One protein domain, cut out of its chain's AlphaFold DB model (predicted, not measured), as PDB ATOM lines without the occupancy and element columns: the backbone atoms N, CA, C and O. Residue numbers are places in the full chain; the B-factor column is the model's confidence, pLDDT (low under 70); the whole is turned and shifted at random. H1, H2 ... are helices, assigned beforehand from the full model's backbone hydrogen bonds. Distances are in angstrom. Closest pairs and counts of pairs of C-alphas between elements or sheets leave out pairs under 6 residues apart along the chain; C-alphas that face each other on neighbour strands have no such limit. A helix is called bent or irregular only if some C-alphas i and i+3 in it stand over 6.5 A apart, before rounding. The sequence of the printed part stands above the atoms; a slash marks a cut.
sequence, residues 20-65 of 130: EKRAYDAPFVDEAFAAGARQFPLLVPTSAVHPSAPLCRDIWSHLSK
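AT A GLANCE: This is residues 20 to 65 of the 130 residues of an uncharacterized protein of Actinobacteria bacterium TMED172 (UniProt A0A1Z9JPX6). Three separate helices are strung along an extended chain in the outline of a wide, open U: H2 makes the base, H3 makes one arm, and the link of residues 26 to 30 with the short H1 at its far end makes the other, on the same side of the base. No helix packs on another, the space between the two arms is empty, and the end of the H3 arm, residues 58 to 65, sticks out. The printed part has 46 residues with three named helices, in the order H1, H2, H3, and no named strand; the class is all helix. The whole is extended, with a radius of gyration of the C-alphas of 15.9 A, and flat in outline, with spans of 42 by 23 by 12 A.

IN THESE COORDINATES: H1 is residues 20 to 25, Glu 20 to Asp 25; it begins at C-alpha 20, (-44.104, 17.186, -8.171), and its first and last C-alphas are 8.7 A apart. H2, the longest helix, is residues 31 to 43, Glu 31 to Leu 43, and measures 19.3 A from its first to its last C-alpha. It begins at C-alpha 31, (-26.479, 10.348, -12.505). H3 is residues 53 to 63, Ala 53 to Leu 63, 15.1 A from its first to its last C-alpha, and it ends at C-alpha 63, (-43.871, -12.239, 11.304).

HOW THE PARTS SIT: H1 and H2 are apart, with no C-alpha of the one within 8 A of the other, and a tight link of 5 residues joins them. H2 is irregular: C-alphas 33 and 36 are 7.4 A apart, and its line is a rough one. H2 and H3 are apart too, with no C-alpha of the one within 8 A of the other, and a short link of 9 residues joins them. H1 and H3 are apart as well. In H1 and H3 every O i to N i+4 pair is within hydrogen-bond range; in H2 4 of 9 such pairs are, beside 6 of 10 O i to N i+3 pairs.

THE WHOLE: The two C-alphas farthest apart are those of Asp 30 and Lys 65, at 44.0 A, and the first and last printed C-alphas, of Glu 20 and Lys 65, are 40.0 A apart. Residues 58 to 65, of which 58 to 63 belong to H3, stand free; without them the body has 38 residues and spans 38 by 20 by 13 A. The printed part has no cut, and no link is long. The mean pLDDT of the printed part is 93.9, and no printed residue is under 70.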
ATOM      1  N   GLU A  20     -44.268  18.483  -8.840       92.88
ATOM      2  CA  GLU A  20     -44.104  17.186  -8.171       92.88
ATOM      3  C   GLU A  20     -43.009  16.347  -8.838       92.88
ATOM      4  O   GLU A  20     -42.138  15.818  -8.150       92.88
ATOM      5  N   LYS A  21     -42.965  16.294 -10.177       90.12
ATOM      6  CA  LYS A  21     -41.869  15.625 -10.906       90.12
ATOM      7  C   LYS A  21     -40.505  16.208 -10.541       90.12
ATOM      8  O   LYS A  21     -39.589  15.465 -10.198       90.12
ATOM      9  N   ARG A  22     -40.379  17.542 -10.536       92.00
ATOM     10  CA  ARG A  22     -39.140  18.220 -10.120       92.00
ATOM     11  C   ARG A  22     -38.782  17.932  -8.663       92.00
ATOM     12  O   ARG A  22     -37.598  17.830  -8.357       92.00
ATOM     13  N   ALA A  23     -39.765  17.784  -7.776       94.62
ATOM     14  CA  ALA A  23     -39.530  17.394  -6.390       94.62
ATOM     15  C   ALA A  23     -38.996  15.953  -6.279       94.62
ATOM     16  O   ALA A  23     -38.065  15.715  -5.511       94.62
ATOM     17  N   TYR A  24     -39.508  15.019  -7.088       93.56
ATOM     18  CA  TYR A  24     -38.978  13.653  -7.187       93.56
ATOM     19  C   TYR A  24     -37.559  13.598  -7.769       93.56
ATOM     20  O   TYR A  24     -36.751  12.787  -7.318       93.56
ATOM     21  N   ASP A  25     -37.237  14.464  -8.732       93.44
ATOM     22  CA  ASP A  25     -35.896  14.563  -9.322       93.44
ATOM     23  C   ASP A  25     -34.896  15.322  -8.433       93.44
ATOM     24  O   ASP A  25     -33.687  15.158  -8.596       93.44
ATOM     25  N   ALA A  26     -35.363  16.128  -7.470       95.44
ATOM     26  CA  ALA A  26     -34.514  16.990  -6.640       95.44
ATOM     27  C   ALA A  26     -33.347  16.266  -5.928       95.44
ATOM     28  O   ALA A  26     -32.262  16.850  -5.852       95.44
ATOM     29  N   PRO A  27     -33.487  15.015  -5.434       95.62
ATOM     30  CA  PRO A  27     -32.368  14.266  -4.858       95.62
ATOM     31  C   PRO A  27     -31.301  13.820  -5.875       95.62
ATOM     32  O   PRO A  27     -30.195  13.458  -5.475       95.62
ATOM     33  N   PHE A  28     -31.606  13.825  -7.176       94.06
ATOM     34  CA  PHE A  28     -30.773  13.272  -8.249       94.06
ATOM     35  C   PHE A  28     -30.161  14.377  -9.117       94.06
ATOM     36  O   PHE A  28     -30.434  14.468 -10.310       94.06
ATOM     37  N   VAL A  29     -29.308  15.210  -8.515       90.88
ATOM     38  CA  VAL A  29     -28.667  16.361  -9.185       90.88
ATOM     39  C   VAL A  29     -27.874  15.951 -10.436       90.88
ATOM     40  O   VAL A  29     -27.864  16.679 -11.428       90.88
ATOM     41  N   ASP A  30     -27.246  14.774 -10.415       90.38
ATOM     42  CA  ASP A  30     -26.672  14.105 -11.584       90.38
ATOM     43  C   ASP A  30     -26.772  12.567 -11.450       90.38
ATOM     44  O   ASP A  30     -27.222  12.040 -10.428       90.38
ATOM     45  N   GLU A  31     -26.376  11.820 -12.490       89.19
ATOM     46  CA  GLU A  31     -26.479  10.348 -12.505       89.19
ATOM     47  C   GLU A  31     -25.669   9.657 -11.395       89.19
ATOM     48  O   GLU A  31     -26.025   8.542 -11.003       89.19
ATOM     49  N   ALA A  32     -24.619  10.278 -10.844       94.62
ATOM     50  CA  ALA A  32     -23.832   9.672  -9.770       94.62
ATOM     51  C   ALA A  32     -24.662   9.482  -8.488       94.62
ATOM     52  O   ALA A  32     -24.407   8.553  -7.720       94.62
ATOM     53  N   PHE A  33     -25.710  10.291  -8.294       95.00
ATOM     54  CA  PHE A  33     -26.645  10.181  -7.171       95.00
ATOM     55  C   PHE A  33     -27.725   9.109  -7.386       95.00
ATOM     56  O   PHE A  33     -28.399   8.707  -6.439       95.00
ATOM     57  N   ALA A  34     -27.881   8.586  -8.608       94.38
ATOM     58  CA  ALA A  34     -28.906   7.594  -8.931       94.38
ATOM     59  C   ALA A  34     -28.482   6.144  -8.633       94.38
ATOM     60  O   ALA A  34     -29.298   5.233  -8.778       94.38
ATOM     61  N   ALA A  35     -27.238   5.898  -8.202       96.00
ATOM     62  CA  ALA A  35     -26.703   4.547  -8.010       96.00
ATOM     63  C   ALA A  35     -27.588   3.665  -7.107       96.00
ATOM     64  O   ALA A  35     -27.861   2.512  -7.443       96.00
ATOM     65  N   GLY A  36     -28.102   4.220  -6.002       95.19
ATOM     66  CA  GLY A  36     -29.011   3.507  -5.100       95.19
ATOM     67  C   GLY A  36     -30.341   3.144  -5.764       95.19
ATOM     68  O   GLY A  36     -30.745   1.983  -5.741       95.19
ATOM     69  N   ALA A  37     -30.983   4.113  -6.423       93.62
ATOM     70  CA  ALA A  37     -32.240   3.899  -7.141       93.62
ATOM     71  C   ALA A  37     -32.092   2.872  -8.280       93.62
ATOM     72  O   ALA A  37     -32.986   2.058  -8.499       93.62
ATOM     73  N   ARG A  38     -30.943   2.857  -8.972       93.44
ATOM     74  CA  ARG A  38     -30.627   1.874 -10.023       93.44
ATOM     75  C   ARG A  38     -30.429   0.465  -9.472       93.44
ATOM     76  O   ARG A  38     -30.831  -0.495 -10.123       93.44
ATOM     77  N   GLN A  39     -29.813   0.339  -8.299       95.62
ATOM     78  CA  GLN A  39     -29.523  -0.961  -7.698       95.62
ATOM     79  C   GLN A  39     -30.743  -1.576  -7.009       95.62
ATOM     80  O   GLN A  39     -30.858  -2.799  -6.957       95.62
ATOM     81  N   PHE A  40     -31.662  -0.752  -6.500       94.31
ATOM     82  CA  PHE A  40     -32.783  -1.191  -5.667       94.31
ATOM     83  C   PHE A  40     -33.601  -2.355  -6.264       94.31
ATOM     84  O   PHE A  40     -33.805  -3.339  -5.550       94.31
ATOM     85  N   PRO A  41     -33.999  -2.347  -7.557       91.12
ATOM     86  CA  PRO A  41     -34.763  -3.456  -8.133       91.12
ATOM     87  C   PRO A  41     -34.010  -4.794  -8.120       91.12
ATOM     88  O   PRO A  41     -34.632  -5.847  -8.009       91.12
ATOM     89  N   LEU A  42     -32.675  -4.767  -8.193       92.19
ATOM     90  CA  LEU A  42     -31.835  -5.968  -8.168       92.19
ATOM     91  C   LEU A  42     -31.684  -6.562  -6.763       92.19
ATOM     92  O   LEU A  42     -31.246  -7.700  -6.635       92.19
ATOM     93  N   LEU A  43     -32.030  -5.805  -5.717       93.06
ATOM     94  CA  LEU A  43     -31.998  -6.275  -4.331       93.06
ATOM     95  C   LEU A  43     -33.276  -7.023  -3.935       93.06
ATOM     96  O   LEU A  43     -33.315  -7.634  -2.861       93.06
ATOM     97  N   VAL A  44     -34.313  -6.987  -4.780       90.94
ATOM     98  CA  VAL A  44     -35.560  -7.718  -4.556       90.94
ATOM     99  C   VAL A  44     -35.292  -9.220  -4.713       90.94
ATOM    100  O   VAL A  44     -34.891  -9.673  -5.788       90.94
ATOM    101  N   PRO A  45     -35.520 -10.034  -3.667       91.25
ATOM    102  CA  PRO A  45     -35.249 -11.461  -3.722       91.25
ATOM    103  C   PRO A  45     -36.301 -12.180  -4.574       91.25
ATOM    104  O   PRO A  45     -37.383 -12.513  -4.103       91.25
ATOM    105  N   THR A  46     -35.968 -12.460  -5.832       90.00
ATOM    106  CA  THR A  46     -36.853 -13.153  -6.791       90.00
ATOM    107  C   THR A  46     -36.595 -14.659  -6.896       90.00
ATOM    108  O   THR A  46     -37.290 -15.360  -7.629       90.00
ATOM    109  N   SER A  47     -35.603 -15.192  -6.173       91.75
ATOM    110  CA  SER A  47     -35.291 -16.626  -6.160       91.75
ATOM    111  C   SER A  47     -34.751 -17.100  -4.810       91.75
ATOM    112  O   SER A  47     -34.222 -16.320  -4.016       91.75
ATOM    113  N   ALA A  48     -34.831 -18.409  -4.562       90.44
ATOM    114  CA  ALA A  48     -34.367 -19.021  -3.314       90.44
ATOM    115  C   ALA A  48     -32.841 -18.948  -3.104       90.44
ATOM    116  O   ALA A  48     -32.387 -19.080  -1.967       90.44
ATOM    117  N   VAL A  49     -32.075 -18.739  -4.182       93.75
ATOM    118  CA  VAL A  49     -30.610 -18.589  -4.156       93.75
ATOM    119  C   VAL A  49     -30.165 -17.133  -4.003       93.75
ATOM    120  O   VAL A  49     -28.969 -16.874  -3.896       93.75
ATOM    121  N   HIS A  50     -31.102 -16.177  -3.983       95.38
ATOM    122  CA  HIS A  50     -30.772 -14.778  -3.745       95.38
ATOM    123  C   HIS A  50     -30.082 -14.622  -2.374       95.38
ATOM    124  O   HIS A  50     -30.552 -15.221  -1.402       95.38
ATOM    125  N   PRO A  51     -29.023 -13.799  -2.242       94.50
ATOM    126  CA  PRO A  51     -28.289 -13.650  -0.982       94.50
ATOM    127  C   PRO A  51     -29.165 -13.250   0.213       94.50
ATOM    128  O   PRO A  51     -28.927 -13.701   1.329       94.50
ATOM    129  N   SER A  52     -30.216 -12.458  -0.021       94.81
ATOM    130  CA  SER A  52     -31.181 -12.054   1.015       94.81
ATOM    131  C   SER A  52     -32.237 -13.117   1.350       94.81
ATOM    132  O   SER A  52     -32.979 -12.946   2.312       94.81
ATOM    133  N   ALA A  53     -32.343 -14.213   0.589       94.25
ATOM    134  CA  ALA A  53     -33.400 -15.209   0.779       94.25
ATOM    135  C   ALA A  53     -33.388 -15.885   2.169       94.25
ATOM    136  O   ALA A  53     -34.476 -16.084   2.714       94.25
ATOM    137  N   PRO A  54     -32.228 -16.226   2.781       95.00
ATOM    138  CA  PRO A  54     -32.186 -16.695   4.168       95.00
ATOM    139  C   PRO A  54     -32.780 -15.677   5.146       95.00
ATOM    140  O   PRO A  54     -33.672 -16.030   5.909       95.00
ATOM    141  N   LEU A  55     -32.386 -14.405   5.032       94.94
ATOM    142  CA  LEU A  55     -32.898 -13.333   5.886       94.94
ATOM    143  C   LEU A  55     -34.416 -13.152   5.731       94.94
ATOM    144  O   LEU A  55     -35.123 -13.008   6.723       94.94
ATOM    145  N   CYS A  56     -34.944 -13.208   4.506       94.44
ATOM    146  CA  CYS A  56     -36.388 -13.124   4.284       94.44
ATOM    147  C   CYS A  56     -37.146 -14.278   4.954       94.44
ATOM    148  O   CYS A  56     -38.217 -14.050   5.512       94.44
ATOM    149  N   ARG A  57     -36.604 -15.503   4.935       94.56
ATOM    150  CA  ARG A  57     -37.212 -16.647   5.640       94.56
ATOM    151  C   ARG A  57     -37.210 -16.445   7.152       94.56
ATOM    152  O   ARG A  57     -38.221 -16.724   7.794       94.56
ATOM    153  N   ASP A  58     -36.121 -15.913   7.700       96.62
ATOM    154  CA  ASP A  58     -36.028 -15.606   9.128       96.62
ATOM    155  C   ASP A  58     -37.047 -14.529   9.525       96.62
ATOM    156  O   ASP A  58     -37.790 -14.704  10.492       96.62
ATOM    157  N   ILE A  59     -37.186 -13.465   8.726       95.75
ATOM    158  CA  ILE A  59     -38.212 -12.428   8.924       95.75
ATOM    159  C   ILE A  59     -39.620 -13.039   8.909       95.75
ATOM    160  O   ILE A  59     -40.411 -12.752   9.803       95.75
ATOM    161  N   TRP A  60     -39.933 -13.931   7.965       95.56
ATOM    162  CA  TRP A  60     -41.232 -14.620   7.928       95.56
ATOM    163  C   TRP A  60     -41.490 -15.492   9.170       95.56
ATOM    164  O   TRP A  60     -42.617 -15.540   9.668       95.56
ATOM    165  N   SER A  61     -40.456 -16.125   9.733       96.19
ATOM    166  CA  SER A  61     -40.555 -16.868  11.001       96.19
ATOM    167  C   SER A  61     -40.918 -15.957  12.182       96.19
ATOM    168  O   SER A  61     -41.663 -16.366  13.074       96.19
ATOM    169  N   HIS A  62     -40.450 -14.707  12.175       97.00
ATOM    170  CA  HIS A  62     -40.833 -13.710  13.176       97.00
ATOM    171  C   HIS A  62     -42.230 -13.132  12.922       97.00
ATOM    172  O   HIS A  62     -43.032 -13.062  13.851       97.00
ATOM    173  N   LEU A  63     -42.558 -12.780  11.675       96.69
ATOM    174  CA  LEU A  63     -43.871 -12.239  11.304       96.69
ATOM    175  C   LEU A  63     -45.014 -13.213  11.616       96.69
ATOM    176  O   LEU A  63     -46.051 -12.785  12.114       96.69
ATOM    177  N   SER A  64     -44.801 -14.521  11.431       96.00
ATOM    178  CA  SER A  64     -45.797 -15.555  11.770       96.00
ATOM    179  C   SER A  64     -46.100 -15.691  13.269       96.00
ATOM    180  O   SER A  64     -47.023 -16.405  13.650       96.00
ATOM    181  N   LYS A  65     -45.339 -15.004  14.126       97.50
ATOM    182  CA  LYS A  65     -45.537 -14.935  15.583       97.50
ATOM    183  C   LYS A  65     -45.804 -13.506  16.058       97.50
ATOM    184  O   LYS A  65     -45.841 -13.261  17.259       97.50
TER     185      LYS A  65